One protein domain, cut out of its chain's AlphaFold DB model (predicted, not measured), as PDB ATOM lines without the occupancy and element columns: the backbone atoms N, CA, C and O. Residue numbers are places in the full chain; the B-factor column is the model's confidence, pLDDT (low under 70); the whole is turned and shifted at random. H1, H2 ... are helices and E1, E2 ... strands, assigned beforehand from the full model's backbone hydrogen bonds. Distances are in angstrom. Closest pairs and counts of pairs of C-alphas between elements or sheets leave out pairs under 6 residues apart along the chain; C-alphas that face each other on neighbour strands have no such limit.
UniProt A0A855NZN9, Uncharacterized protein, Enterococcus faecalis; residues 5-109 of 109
ATOM      1  N   ILE A   5      20.258 -23.059   0.632       91.44
ATOM      2  CA  ILE A   5      18.883 -23.288   1.084       91.44
ATOM      3  C   ILE A   5      18.683 -24.789   1.290       91.44
ATOM      4  O   ILE A   5      18.939 -25.587   0.394       91.44
ATOM      5  N   PHE A   6      18.203 -25.187   2.467       89.62
ATOM      6  CA  PHE A   6      17.906 -26.586   2.787       89.62
ATOM      7  C   PHE A   6      16.432 -26.913   2.543       89.62
ATOM      8  O   PHE A   6      15.573 -26.038   2.656       89.62
ATOM      9  N   GLU A   7      16.137 -28.172   2.228       85.69
ATOM     10  CA  GLU A   7      14.762 -28.659   2.149       85.69
ATOM     11  C   GLU A   7      14.070 -28.632   3.517       85.69
ATOM     12  O   GLU A   7      14.697 -28.806   4.569       85.69
ATOM     13  N   ASP A   8      12.741 -28.494   3.492       80.69
ATOM     14  CA  ASP A   8      11.923 -28.764   4.667       80.69
ATOM     15  C   ASP A   8      11.982 -30.260   5.014       80.69
ATOM     16  O   ASP A   8      11.528 -31.145   4.278       80.69
ATOM     17  N   ILE A   9      12.544 -30.542   6.186       80.94
ATOM     18  CA  ILE A   9      12.757 -31.896   6.687       80.94
ATOM     19  C   ILE A   9      11.462 -32.577   7.146       80.94
ATOM     20  O   ILE A   9      11.481 -33.786   7.385       80.94
ATOM     21  N   ALA A  10      10.340 -31.856   7.258       81.38
ATOM     22  CA  ALA A  10       9.062 -32.418   7.693       81.38
ATOM     23  C   ALA A  10       8.616 -33.590   6.801       81.38
ATOM     24  O   ALA A  10       8.226 -34.647   7.307       81.38
ATOM     25  N   ARG A  11       8.767 -33.452   5.475       80.06
ATOM     26  CA  ARG A  11       8.470 -34.520   4.506       80.06
ATOM     27  C   ARG A  11       9.353 -35.748   4.732       80.06
ATOM     28  O   ARG A  11       8.860 -36.870   4.794       80.06
ATOM     29  N   ILE A  12      10.651 -35.538   4.927       80.44
ATOM     30  CA  ILE A  12      11.640 -36.608   5.111       80.44
ATOM     31  C   ILE A  12      11.383 -37.363   6.416       80.44
ATOM     32  O   ILE A  12      11.446 -38.594   6.467       80.44
ATOM     33  N   GLN A  13      11.054 -36.639   7.487       80.75
ATOM     34  CA  GLN A  13      10.679 -37.242   8.762       80.75
ATOM     35  C   GLN A  13       9.376 -38.039   8.645       80.75
ATOM     36  O   GLN A  13       9.291 -39.145   9.186       80.75
ATOM     37  N   ALA A  14       8.386 -37.523   7.910       85.31
ATOM     38  CA  ALA A  14       7.143 -38.234   7.630       85.31
ATOM     39  C   ALA A  14       7.396 -39.528   6.837       85.31
ATOM     40  O   ALA A  14       6.893 -40.586   7.219       85.31
ATOM     41  N   GLU A  15       8.251 -39.493   5.812       86.19
ATOM     42  CA  GLU A  15       8.659 -40.688   5.068       86.19
ATOM     43  C   GLU A  15       9.386 -41.709   5.948       86.19
ATOM     44  O   GLU A  15       9.060 -42.898   5.920       86.19
ATOM     45  N   LYS A  16      10.352 -41.272   6.772       85.56
ATOM     46  CA  LYS A  16      11.044 -42.163   7.720       85.56
ATOM     47  C   LYS A  16      10.056 -42.779   8.714       85.56
ATOM     48  O   LYS A  16      10.166 -43.965   9.030       85.56
ATOM     49  N   LYS A  17       9.061 -42.016   9.180       87.62
ATOM     50  CA  LYS A  17       7.985 -42.515  10.051       87.62
ATOM     51  C   LYS A  17       7.128 -43.563   9.343       87.62
ATOM     52  O   LYS A  17       6.807 -44.580   9.955       87.62
ATOM     53  N   GLN A  18       6.799 -43.358   8.069       90.94
ATOM     54  CA  GLN A  18       6.034 -44.325   7.287       90.94
ATOM     55  C   GLN A  18       6.819 -45.623   7.059       90.94
ATOM     56  O   GLN A  18       6.307 -46.700   7.354       90.94
ATOM     57  N   LYS A  19       8.093 -45.527   6.660       90.56
ATOM     58  CA  LYS A  19       8.988 -46.686   6.494       90.56
ATOM     59  C   LYS A  19       9.158 -47.474   7.799       90.56
ATOM     60  O   LYS A  19       9.180 -48.700   7.776       90.56
ATOM     61  N   ARG A  20       9.213 -46.795   8.956       91.50
ATOM     62  CA  ARG A  20       9.219 -47.452  10.281       91.50
ATOM     63  C   ARG A  20       7.934 -48.234  10.540       91.50
ATOM     64  O   ARG A  20       8.015 -49.360  11.017       91.50
ATOM     65  N   LYS A  21       6.765 -47.662  10.232       93.56
ATOM     66  CA  LYS A  21       5.477 -48.360  10.387       93.56
ATOM     67  C   LYS A  21       5.414 -49.616   9.521       93.56
ATOM     68  O   LYS A  21       5.019 -50.666  10.013       93.56
ATOM     69  N   GLU A  22       5.827 -49.512   8.262       94.50
ATOM     70  CA  GLU A  22       5.866 -50.642   7.328       94.50
ATOM     71  C   GLU A  22       6.825 -51.741   7.801       94.50
ATOM     72  O   GLU A  22       6.450 -52.909   7.857       94.50
ATOM     73  N   MET A  23       8.029 -51.361   8.238       94.00
ATOM     74  CA  MET A  23       9.009 -52.294   8.794       94.00
ATOM     75  C   MET A  23       8.456 -53.036  10.019       94.00
ATOM     76  O   MET A  23       8.562 -54.256  10.089       94.00
ATOM     77  N   LEU A  24       7.830 -52.318  10.962       94.19
ATOM     78  CA  LEU A  24       7.222 -52.921  12.154       94.19
ATOM     79  C   LEU A  24       6.070 -53.866  11.793       94.19
ATOM     80  O   LEU A  24       5.960 -54.938  12.379       94.19
ATOM     81  N   LYS A  25       5.244 -53.498  10.808       95.19
ATOM     82  CA  LYS A  25       4.176 -54.366  10.300       95.19
ATOM     83  C   LYS A  25       4.748 -55.677   9.751       95.19
ATOM     84  O   LYS A  25       4.321 -56.739  10.184       95.19
ATOM     85  N   LEU A  26       5.765 -55.602   8.888       94.50
ATOM     86  CA  LEU A  26       6.423 -56.784   8.316       94.50
ATOM     87  C   LEU A  26       7.049 -57.685   9.387       94.50
ATOM     88  O   LEU A  26       6.937 -58.906   9.294       94.50
ATOM     89  N   MET A  27       7.689 -57.093  10.400       93.50
ATOM     90  CA  MET A  27       8.266 -57.833  11.528       93.50
ATOM     91  C   MET A  27       7.191 -58.548  12.356       93.50
ATOM     92  O   MET A  27       7.392 -59.697  12.737       93.50
ATOM     93  N   ASN A  28       6.054 -57.890  12.607       94.94
ATOM     94  CA  ASN A  28       4.943 -58.469  13.365       94.94
ATOM     95  C   ASN A  28       4.233 -59.593  12.597       94.94
ATOM     96  O   ASN A  28       3.856 -60.594  13.195       94.94
ATOM     97  N   GLU A  29       4.066 -59.447  11.280       96.12
ATOM     98  CA  GLU A  29       3.469 -60.474  10.413       96.12
ATOM     99  C   GLU A  29       4.390 -61.690  10.217       96.12
ATOM    100  O   GLU A  29       3.921 -62.770   9.867       96.12
ATOM    101  N   ASN A  30       5.698 -61.533  10.449       94.88
ATOM    102  CA  ASN A  30       6.702 -62.572  10.230       94.88
ATOM    103  C   ASN A  30       7.632 -62.698  11.447       94.88
ATOM    104  O   ASN A  30       8.806 -62.359  11.334       94.88
ATOM    105  N   PRO A  31       7.171 -63.190  12.609       92.50
ATOM    106  CA  PRO A  31       7.930 -63.140  13.864       92.50
ATOM    107  C   PRO A  31       9.322 -63.799  13.801       92.50
ATOM    108  O   PRO A  31      10.249 -63.315  14.445       92.50
ATOM    109  N   ASP A  32       9.512 -64.826  12.966       94.81
ATOM    110  CA  ASP A  32      10.795 -65.522  12.772       94.81
ATOM    111  C   ASP A  32      11.603 -65.044  11.548       94.81
ATOM    112  O   ASP A  32      12.559 -65.702  11.130       94.81
ATOM    113  N   TRP A  33      11.272 -63.883  10.968       93.56
ATOM    114  CA  TRP A  33      11.917 -63.342   9.758       93.56
ATOM    115  C   TRP A  33      13.456 -63.355   9.820       93.56
ATOM    116  O   TRP A  33      14.126 -63.626   8.821       93.56
ATOM    117  N   TYR A  34      14.025 -63.094  11.002       91.25
ATOM    118  CA  TYR A  34      15.468 -63.008  11.243       91.25
ATOM    119  C   TYR A  34      16.187 -64.356  11.091       91.25
ATOM    120  O   TYR A  34      17.388 -64.376  10.822       91.25
ATOM    121  N   ARG A  35      15.461 -65.477  11.206       94.75
ATOM    122  CA  ARG A  35      15.985 -66.839  11.013       94.75
ATOM    123  C   ARG A  35      16.084 -67.230   9.538       94.75
ATOM    124  O   ARG A  35      16.718 -68.229   9.209       94.75
ATOM    125  N   HIS A  36      15.504 -66.433   8.636       92.69
ATOM    126  CA  HIS A  36      15.421 -66.730   7.204       92.69
ATOM    127  C   HIS A  36      16.125 -65.661   6.347       92.69
ATOM    128  O   HIS A  36      15.465 -64.924   5.608       92.69
ATOM    129  N   PRO A  37      17.472 -65.595   6.356       90.25
ATOM    130  CA  PRO A  37      18.238 -64.525   5.702       90.25
ATOM    131  C   PRO A  37      18.101 -64.486   4.171       90.25
ATOM    132  O   PRO A  37      18.376 -63.469   3.537       90.25
ATOM    133  N   LYS A  38      17.666 -65.594   3.554       92.75
ATOM    134  CA  LYS A  38      17.419 -65.682   2.107       92.75
ATOM    135  C   LYS A  38      16.005 -65.244   1.700       92.75
ATOM    136  O   LYS A  38      15.751 -65.115   0.506       92.75
ATOM    137  N   SER A  39      15.099 -65.023   2.655       94.31
ATOM    138  CA  SER A  39      13.715 -64.635   2.370       94.31
ATOM    139  C   SER A  39      13.618 -63.207   1.825       94.31
ATOM    140  O   SER A  39      14.445 -62.341   2.132       94.31
ATOM    141  N   MET A  40      12.574 -62.936   1.037       93.12
ATOM    142  CA  MET A  40      12.290 -61.570   0.585       93.12
ATOM    143  C   MET A  40      11.949 -60.639   1.753       93.12
ATOM    144  O   MET A  40      12.412 -59.501   1.766       93.12
ATOM    145  N   VAL A  41      11.237 -61.141   2.766       93.25
ATOM    146  CA  VAL A  41      10.873 -60.382   3.974       93.25
ATOM    147  C   VAL A  41      12.117 -59.898   4.720       93.25
ATOM    148  O   VAL A  41      12.224 -58.715   5.036       93.25
ATOM    149  N   TYR A  42      13.112 -60.771   4.924       94.88
ATOM    150  CA  TYR A  42      14.379 -60.386   5.550       94.88
ATOM    151  C   TYR A  42      15.076 -59.256   4.783       94.88
ATOM    152  O   TYR A  42      15.513 -58.268   5.377       94.88
ATOM    153  N   ARG A  43      15.150 -59.366   3.448       94.25
ATOM    154  CA  ARG A  43      15.760 -58.334   2.595       94.25
ATOM    155  C   ARG A  43      15.011 -57.007   2.697       94.25
ATOM    156  O   ARG A  43      15.654 -55.974   2.856       94.25
ATOM    157  N   GLN A  44      13.679 -57.031   2.649       94.25
ATOM    158  CA  GLN A  44      12.849 -55.829   2.758       94.25
ATOM    159  C   GLN A  44      13.025 -55.135   4.112       94.25
ATOM    160  O   GLN A  44      13.302 -53.938   4.141       94.25
ATOM    161  N   ILE A  45      12.974 -55.878   5.223       92.56
ATOM    162  CA  ILE A  45      13.196 -55.327   6.569       92.56
ATOM    163  C   ILE A  45      14.597 -54.710   6.679       92.56
ATOM    164  O   ILE A  45      14.745 -53.597   7.182       92.56
ATOM    165  N   LYS A  46      15.635 -55.378   6.155       92.44
ATOM    166  CA  LYS A  46      17.006 -54.841   6.167       92.44
ATOM    167  C   LYS A  46      17.155 -53.591   5.299       92.44
ATOM    168  O   LYS A  46      17.830 -52.657   5.727       92.44
ATOM    169  N   MET A  47      16.527 -53.543   4.124       91.19
ATOM    170  CA  MET A  47      16.531 -52.344   3.279       91.19
ATOM    171  C   MET A  47      15.806 -51.175   3.949       91.19
ATOM    172  O   MET A  47      16.339 -50.068   3.972       91.19
ATOM    173  N   LEU A  48      14.633 -51.412   4.542       90.19
ATOM    174  CA  LEU A  48      13.901 -50.394   5.299       90.19
ATOM    175  C   LEU A  48      14.735 -49.883   6.478       90.19
ATOM    176  O   LEU A  48      14.896 -48.673   6.625       90.19
ATOM    177  N   GLY A  49      15.337 -50.784   7.257       87.25
ATOM    178  CA  GLY A  49      16.226 -50.432   8.364       87.25
ATOM    179  C   GLY A  49      17.418 -49.585   7.916       87.25
ATOM    180  O   GLY A  49      17.698 -48.558   8.533       87.25
ATOM    181  N   LYS A  50      18.064 -49.953   6.801       86.31
ATOM    182  CA  LYS A  50      19.138 -49.152   6.200       86.31
ATOM    183  C   LYS A  50      18.633 -47.762   5.813       86.31
ATOM    184  O   LYS A  50      19.226 -46.787   6.237       86.31
ATOM    185  N   ASN A  51      17.513 -47.655   5.102       82.88
ATOM    186  CA  ASN A  51      16.959 -46.368   4.667       82.88
ATOM    187  C   ASN A  51      16.529 -45.467   5.839       82.88
ATOM    188  O   ASN A  51      16.570 -44.241   5.742       82.88
ATOM    189  N   ILE A  52      16.091 -46.057   6.954       83.31
ATOM    190  CA  ILE A  52      15.750 -45.320   8.177       83.31
ATOM    191  C   ILE A  52      17.024 -44.826   8.880       83.31
ATOM    192  O   ILE A  52      17.040 -43.693   9.372       83.31
ATOM    193  N   GLY A  53      18.051 -45.678   8.938       73.88
ATOM    194  CA  GLY A  53      19.324 -45.438   9.619       73.88
ATOM    195  C   GLY A  53      20.407 -44.766   8.771       73.88
ATOM    196  O   GLY A  53      21.468 -44.469   9.303       73.88
ATOM    197  N   GLU A  54      20.173 -44.522   7.480       72.38
ATOM    198  CA  GLU A  54      21.123 -43.830   6.607       72.38
ATOM    199  C   GLU A  54      21.249 -42.368   7.064       72.38
ATOM    200  O   GLU A  54      20.273 -41.607   7.084       72.38
ATOM    201  N   GLN A  55      22.455 -42.025   7.521       63.62
ATOM    202  CA  GLN A  55      22.788 -40.791   8.242       63.62
ATOM    203  C   GLN A  55      23.592 -39.788   7.403       63.62
ATOM    204  O   GLN A  55      24.161 -38.857   7.963       63.62
ATOM    205  N   THR A  56      23.659 -39.926   6.074       75.50
ATOM    206  CA  THR A  56      24.321 -38.878   5.283       75.50
ATOM    207  C   THR A  56      23.571 -37.554   5.449       75.50
ATOM    208  O   THR A  56      22.335 -37.532   5.572       75.50
ATOM    209  N   MET A  57      24.309 -36.441   5.471       82.81
ATOM    210  CA  MET A  57      23.697 -35.112   5.553       82.81
ATOM    211  C   MET A  57      22.774 -34.864   4.360       82.81
ATOM    212  O   MET A  57      21.661 -34.378   4.550       82.81
ATOM    213  N   ASP A  58      23.158 -35.372   3.185       84.94
ATOM    214  CA  ASP A  58      22.367 -35.403   1.953       84.94
ATOM    215  C   ASP A  58      20.948 -35.962   2.148       84.94
ATOM    216  O   ASP A  58      20.027 -35.558   1.450       84.94
ATOM    217  N   LYS A  59      20.759 -36.917   3.071       80.12
ATOM    218  CA  LYS A  59      19.459 -37.551   3.351       80.12
ATOM    219  C   LYS A  59      18.777 -37.011   4.601       80.12
ATOM    220  O   LYS A  59      17.559 -37.113   4.719       80.12
ATOM    221  N   SER A  60      19.542 -36.499   5.559       78.12
ATOM    222  CA  SER A  60      19.006 -36.025   6.842       78.12
ATOM    223  C   SER A  60      18.567 -34.565   6.785       78.12
ATOM    224  O   SER A  60      17.578 -34.204   7.421       78.12
ATOM    225  N   LYS A  61      19.278 -33.744   6.010       86.56
ATOM    226  CA  LYS A  61      18.977 -32.334   5.776       86.56
ATOM    227  C   LYS A  61      19.375 -31.970   4.336       86.56
ATOM    228  O   LYS A  61      20.379 -31.302   4.142       86.56
ATOM    229  N   PRO A  62      18.642 -32.440   3.316       90.06
ATOM    230  CA  PRO A  62      19.017 -32.216   1.926       90.06
ATOM    231  C   PRO A  62      19.131 -30.729   1.606       90.06
ATOM    232  O   PRO A  62      18.411 -29.895   2.164       90.06
ATOM    233  N   ILE A  63      20.035 -30.404   0.691       93.50
ATOM    234  CA  ILE A  63      20.165 -29.055   0.158       93.50
ATOM    235  C   ILE A  63      19.137 -28.923  -0.968       93.50
ATOM    236  O   ILE A  63      19.151 -29.713  -1.905       93.50
ATOM    237  N   SER A  64      18.245 -27.944  -0.855       91.94
ATOM    238  CA  SER A  64      17.239 -27.636  -1.873       91.94
ATOM    239  C   SER A  64      17.883 -26.932  -3.066       91.94
ATOM    240  O   SER A  64      17.695 -27.324  -4.215       91.94
ATOM    241  N   SER A  65      18.680 -25.899  -2.791       94.31
ATOM    242  CA  SER A  65      19.392 -25.145  -3.817       94.31
ATOM    243  C   SER A  65      20.574 -24.377  -3.235       94.31
ATOM    244  O   SER A  65      20.627 -24.085  -2.036       94.31
ATOM    245  N   ILE A  66      21.527 -24.047  -4.105       96.19
ATOM    246  CA  ILE A  66      22.649 -23.162  -3.806       96.19
ATOM    247  C   ILE A  66      22.669 -22.026  -4.835       96.19
ATOM    248  O   ILE A  66      22.689 -22.269  -6.043       96.19
ATOM    249  N   ASP A  67      22.675 -20.784  -4.352       94.81
ATOM    250  CA  ASP A  67      22.863 -19.578  -5.161       94.81
ATOM    251  C   ASP A  67      24.335 -19.472  -5.594       94.81
ATOM    252  O   ASP A  67      25.203 -19.094  -4.803       94.81
ATOM    253  N   LYS A  68      24.615 -19.829  -6.854       92.44
ATOM    254  CA  LYS A  68      25.969 -19.906  -7.434       92.44
ATOM    255  C   LYS A  68      26.756 -18.607  -7.310       92.44
ATOM    256  O   LYS A  68      27.969 -18.662  -7.125       92.44
ATOM    257  N   ASP A  69      26.068 -17.472  -7.408       91.19
ATOM    258  CA  ASP A  69      26.694 -16.148  -7.456       91.19
ATOM    259  C   ASP A  69      27.111 -15.667  -6.060       91.19
ATOM    260  O   ASP A  69      27.876 -14.714  -5.919       91.19
ATOM    261  N   LYS A  70      26.600 -16.322  -5.012       93.12
ATOM    262  CA  LYS A  70      26.889 -15.998  -3.609       93.12
ATOM    263  C   LYS A  70      27.590 -17.122  -2.861       93.12
ATOM    264  O   LYS A  70      27.979 -16.914  -1.715       93.12
ATOM    265  N   PHE A  71      27.697 -18.304  -3.460       95.12
ATOM    266  CA  PHE A  71      28.287 -19.466  -2.818       95.12
ATOM    267  C   PHE A  71      29.796 -19.302  -2.683       95.12
ATOM    268  O   PHE A  71      30.493 -18.978  -3.641       95.12
ATOM    269  N   THR A  72      30.291 -19.514  -1.468       94.00
ATOM    270  CA  THR A  72      31.687 -19.249  -1.110       94.00
ATOM    271  C   THR A  72      32.476 -20.527  -0.854       94.00
ATOM    272  O   THR A  72      31.924 -21.572  -0.498       94.00
ATOM    273  N   ILE A  73      33.808 -20.437  -0.943       93.69
ATOM    274  CA  ILE A  73      34.704 -21.542  -0.569       93.69
ATOM    275  C   ILE A  73      34.516 -21.967   0.895       93.69
ATOM    276  O   ILE A  73      34.563 -23.154   1.210       93.69
ATOM    277  N   GLN A  74      34.220 -21.028   1.797       93.06
ATOM    278  CA  GLN A  74      33.954 -21.339   3.203       93.06
ATOM    279  C   GLN A  74      32.683 -22.177   3.367       93.06
ATOM    280  O   GLN A  74      32.699 -23.169   4.094       93.06
ATOM    281  N   GLU A  75      31.602 -21.830   2.665       94.38
ATOM    282  CA  GLU A  75      30.364 -22.617   2.672       94.38
ATOM    283  C   GLU A  75      30.575 -23.994   2.036       94.38
ATOM    284  O   GLU A  75      30.115 -24.994   2.586       94.38
ATOM    285  N   TYR A  76      31.333 -24.079   0.939       94.81
ATOM    286  CA  TYR A  76      31.707 -25.356   0.331       94.81
ATOM    287  C   TYR A  76      32.478 -26.258   1.308       94.81
ATOM    288  O   TYR A  76      32.087 -27.407   1.526       94.81
ATOM    289  N   LEU A  77      33.544 -25.744   1.932       93.81
ATOM    290  CA  LEU A  77      34.346 -26.498   2.900       93.81
ATOM    291  C   LEU A  77      33.526 -26.886   4.129       93.81
ATOM    292  O   LEU A  77      33.650 -28.008   4.614       93.81
ATOM    293  N   TYR A  78      32.652 -25.994   4.598       93.56
ATOM    294  CA  TYR A  78      31.740 -26.286   5.696       93.56
ATOM    295  C   TYR A  78      30.790 -27.437   5.348       93.56
ATOM    296  O   TYR A  78      30.660 -28.370   6.140       93.56
ATOM    297  N   LEU A  79      30.171 -27.425   4.161       93.56
ATOM    298  CA  LEU A  79      29.294 -28.509   3.708       93.56
ATOM    299  C   LEU A  79      30.044 -29.846   3.615       93.56
ATOM    300  O   LEU A  79      29.527 -30.869   4.066       93.56
ATOM    301  N   GLN A  80      31.279 -29.849   3.105       92.75
ATOM    302  CA  GLN A  80      32.103 -31.061   3.109       92.75
ATOM    303  C   GLN A  80      32.431 -31.529   4.532       92.75
ATOM    304  O   GLN A  80      32.328 -32.720   4.822       92.75
ATOM    305  N   TRP A  81      32.795 -30.604   5.422       90.50
ATOM    306  CA  TRP A  81      33.174 -30.903   6.803       90.50
ATOM    307  C   TRP A  81      32.021 -31.507   7.613       90.50
ATOM    308  O   TRP A  81      32.230 -32.480   8.333       90.50
ATOM    309  N   VAL A  82      30.794 -30.999   7.453       89.25
ATOM    310  CA  VAL A  82      29.611 -31.579   8.119       89.25
ATOM    311  C   VAL A  82      29.136 -32.889   7.479       89.25
ATOM    312  O   VAL A  82      28.268 -33.550   8.043       89.25
ATOM    313  N   GLY A  83      29.696 -33.286   6.333       88.38
ATOM    314  CA  GLY A  83      29.467 -34.599   5.725       88.38
ATOM    315  C   GLY A  83      28.481 -34.626   4.556       88.38
ATOM    316  O   GLY A  83      27.902 -35.683   4.294       88.38
ATOM    317  N   TYR A  84      28.271 -33.507   3.852       93.19
ATOM    318  CA  TYR A  84      27.604 -33.551   2.546       93.19
ATOM    319  C   TYR A  84      28.527 -34.146   1.487       93.19
ATOM    320  O   TYR A  84      29.727 -33.852   1.439       93.19
ATOM    321  N   SER A  85      27.967 -34.961   0.595       92.56
ATOM    322  CA  SER A  85      28.722 -35.428  -0.563       92.56
ATOM    323  C   SER A  85      28.922 -34.297  -1.572       92.56
ATOM    324  O   SER A  85      28.066 -33.433  -1.760       92.56
ATOM    325  N   VAL A  86      30.045 -34.330  -2.294       92.44
ATOM    326  CA  VAL A  86      30.295 -33.382  -3.394       92.44
ATOM    327  C   VAL A  86      29.183 -33.461  -4.444       92.44
ATOM    328  O   VAL A  86      28.800 -32.442  -5.003       92.44
ATOM    329  N   ASN A  87      28.618 -34.649  -4.676       93.75
ATOM    330  CA  ASN A  87      27.508 -34.813  -5.610       93.75
ATOM    331  C   ASN A  87      26.256 -34.052  -5.157       93.75
ATOM    332  O   ASN A  87      25.667 -33.366  -5.981       93.75
ATOM    333  N   ALA A  88      25.895 -34.097  -3.871       93.31
ATOM    334  CA  ALA A  88      24.749 -33.341  -3.362       93.31
ATOM    335  C   ALA A  88      24.939 -31.823  -3.521       93.31
ATOM    336  O   ALA A  88      23.996 -31.110  -3.855       93.31
ATOM    337  N   ILE A  89      26.169 -31.328  -3.348       94.88
ATOM    338  CA  ILE A  89      26.507 -29.916  -3.584       94.88
ATOM    339  C   ILE A  89      26.366 -29.567  -5.077       94.88
ATOM    340  O   ILE A  89      25.770 -28.548  -5.414       94.88
ATOM    341  N   ILE A  90      26.874 -30.417  -5.978       95.12
ATOM    342  CA  ILE A  90      26.763 -30.237  -7.439       95.12
ATOM    343  C   ILE A  90      25.298 -30.224  -7.889       95.12
ATOM    344  O   ILE A  90      24.903 -29.376  -8.690       95.12
ATOM    345  N   GLU A  91      24.499 -31.158  -7.374       94.56
ATOM    346  CA  GLU A  91      23.068 -31.259  -7.664       94.56
ATOM    347  C   GLU A  91      22.317 -30.018  -7.179       94.56
ATOM    348  O   GLU A  91      21.537 -29.453  -7.941       94.56
ATOM    349  N   ALA A  92      22.606 -29.537  -5.967       95.12
ATOM    350  CA  ALA A  92      21.986 -28.331  -5.420       95.12
ATOM    351  C   ALA A  92      22.419 -27.042  -6.136       95.12
ATOM    352  O   ALA A  92      21.651 -26.084  -6.220       95.12
ATOM    353  N   LEU A  93      23.631 -27.023  -6.694       95.06
ATOM    354  CA  LEU A  93      24.058 -25.992  -7.633       95.06
ATOM    355  C   LEU A  93      23.337 -26.133  -8.984       95.06
ATOM    356  O   LEU A  93      23.360 -25.202  -9.774       95.06
ATOM    357  N   GLY A  94      22.704 -27.258  -9.317       94.69
ATOM    358  CA  GLY A  94      22.017 -27.430 -10.601       94.69
ATOM    359  C   GLY A  94      22.964 -27.255 -11.790       94.69
ATOM    360  O   GLY A  94      22.653 -26.541 -12.748       94.69
ATOM    361  N   MET A  95      24.170 -27.821 -11.705       93.75
ATOM    362  CA  MET A  95      25.144 -27.801 -12.797       93.75
ATOM    363  C   MET A  95      25.710 -29.196 -13.082       93.75
ATOM    364  O   MET A  95      25.796 -30.030 -12.182       93.75
ATOM    365  N   PRO A  96      26.134 -29.469 -14.326       93.88
ATOM    366  CA  PRO A  96      26.839 -30.701 -14.652       93.88
ATOM    367  C   PRO A  96      28.157 -30.852 -13.877       93.88
ATOM    368  O   PRO A  96      28.875 -29.880 -13.642       93.88
ATOM    369  N   ARG A  97      28.534 -32.092 -13.542       92.12
ATOM    370  CA  ARG A  97      29.745 -32.395 -12.756       92.12
ATOM    371  C   ARG A  97      31.044 -31.887 -13.384       92.12
ATOM    372  O   ARG A  97      31.945 -31.484 -12.660       92.12
ATOM    373  N   ASN A  98      31.160 -31.914 -14.708       91.88
ATOM    374  CA  ASN A  98      32.311 -31.346 -15.417       91.88
ATOM    375  C   ASN A  98      32.386 -29.821 -15.237       91.88
ATOM    376  O   ASN A  98      33.455 -29.302 -14.935       91.88
ATOM    377  N   LYS A  99      31.245 -29.127 -15.320       93.81
ATOM    378  CA  LYS A  99      31.145 -27.675 -15.102       93.81
ATOM    379  C   LYS A  99      31.403 -27.250 -13.664       93.81
ATOM    380  O   LYS A  99      31.913 -26.160 -13.442       93.81
ATOM    381  N   PHE A 100      31.132 -28.121 -12.697       94.31
ATOM    382  CA  PHE A 100      31.476 -27.851 -11.305       94.31
ATOM    383  C   PHE A 100      32.980 -27.673 -11.077       94.31
ATOM    384  O   PHE A 100      33.367 -26.816 -10.292       94.31
ATOM    385  N   TRP A 101      33.834 -28.455 -11.739       92.50
ATOM    386  CA  TRP A 101      35.282 -28.339 -11.533       92.50
ATOM    387  C   TRP A 101      35.845 -27.027 -12.084       92.50
ATOM    388  O   TRP A 101      36.686 -26.421 -11.427       92.50
ATOM    389  N   GLU A 102      35.332 -26.574 -13.233       93.88
ATOM    390  CA  GLU A 102      35.614 -25.244 -13.796       93.88
ATOM    391  C   GLU A 102      35.153 -24.148 -12.818       93.88
ATOM    392  O   GLU A 102      35.962 -23.354 -12.347       93.88
ATOM    393  N   TYR A 103      33.879 -24.189 -12.403       93.62
ATOM    394  CA  TYR A 103      33.308 -23.242 -11.440       93.62
ATOM    395  C   TYR A 103      34.102 -23.181 -10.130       93.62
ATOM    396  O   TYR A 103      34.411 -22.098  -9.643       93.62
ATOM    397  N   LYS A 104      34.472 -24.337  -9.572       92.44
ATOM    398  CA  LYS A 104      35.230 -24.418  -8.324       92.44
ATOM    399  C   LYS A 104      36.603 -23.756  -8.458       92.44
ATOM    400  O   LYS A 104      36.999 -23.036  -7.551       92.44
ATOM    401  N   ALA A 105      37.308 -23.993  -9.563       91.00
ATOM    402  CA  ALA A 105      38.618 -23.394  -9.807       91.00
ATOM    403  C   ALA A 105      38.543 -21.874 -10.035       91.00
ATOM    404  O   ALA A 105      39.473 -21.156  -9.689       91.00
ATOM    405  N   GLU A 106      37.454 -21.378 -10.617       90.25
ATOM    406  CA  GLU A 106      37.302 -19.955 -10.940       90.25
ATOM    407  C   GLU A 106      36.704 -19.127  -9.789       90.25
ATOM    408  O   GLU A 106      37.093 -17.977  -9.602       90.25
ATOM    409  N   HIS A 107      35.773 -19.698  -9.016       86.94
ATOM    410  CA  HIS A 107      34.915 -18.957  -8.075       86.94
ATOM    411  C   HIS A 107      35.020 -19.434  -6.617       86.94
ATOM    412  O   HIS A 107      34.591 -18.721  -5.713       86.94
ATOM    413  N   LEU A 108      35.576 -20.626  -6.368       86.31
ATOM    414  CA  LEU A 108      35.731 -21.205  -5.027       86.31
ATOM    415  C   LEU A 108      37.208 -21.458  -4.664       86.31
ATOM    416  O   LEU A 108      37.490 -22.382  -3.904       86.31
ATOM    417  N   ASN A 109      38.147 -20.685  -5.217       65.19
ATOM    418  CA  ASN A 109      39.564 -20.746  -4.827       65.19
ATOM    419  C   ASN A 109      39.843 -19.999  -3.519       65.19
ATOM    420  O   ASN A 109      39.246 -18.920  -3.308       65.19
TER     421      ASN A 109
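This is residues 5 to 109 of the 109 residues of an uncharacterized protein of Enterococcus faecalis (UniProt A0A855NZN9). A helical hairpin, H1 and H2, makes one end of a rod, and a loose head of H4, H5 and H6 makes the other, with E1 beside H5 and little H3 between the two ends. The first residues, 5 to 6, reach the head and pair with E1. The printed part has 105 residues, mostly helix, in the order H1, H2, H3, E1, H4, H5, H6. It is only just loose, close to extended, with a radius of gyration of the C-alphas of 18.9 A and spans of 58 by 28 by 21 A.

Start at residues 5 to 6, which pair antiparallel with residues 63 to 65 of E1, residues 63 to 66; E1 pairs with no named strand. H1, residues 9 to 29, touches H2, residues 40 to 53, closest at the C-alphas of Met 23 and Ile 45, 5.6 A; this hairpin has a shallow tilt of 29 degrees, opposite ways. H3, residues 57 to 60, is close to but not clearly touching H5, residues 86 to 92, closest at C-alphas 58 and 88, 6.2 A. The closest C-alphas of E1 and H5, Ser 65 and Ala 92, are 4.4 A apart. H4, residues 73 to 82, only just touches H5, with 3 pairs of C-alphas within 8 A, closest at Gln 80 and Val 86, 7.1 A, at a steep tilt of 65 degrees. H6, residues 97 to 107, only just touches H5, with 3 such pairs, and only at the corner, closest at C-alphas 90 and 97, 6.5 A. Every O i to N i+4 pair is within hydrogen-bond range in H1, H2, H4 and H5, against 5 of 7 in H6; H3 is too short for one.

Find C-alpha 9 at (12.757, -31.896, 6.687); H1 runs 30.3 A from there. H2 spans 19.8 A, H4 14.2 A and H6 15.1 A, ending at C-alpha 107, (34.915, -18.957, -8.075).

Look to Pro 31 and Glu 106 for the C-alphas farthest apart, 57.8 A. The printed part has no cut and no long link; residues 55 and 109 have pLDDT under 70.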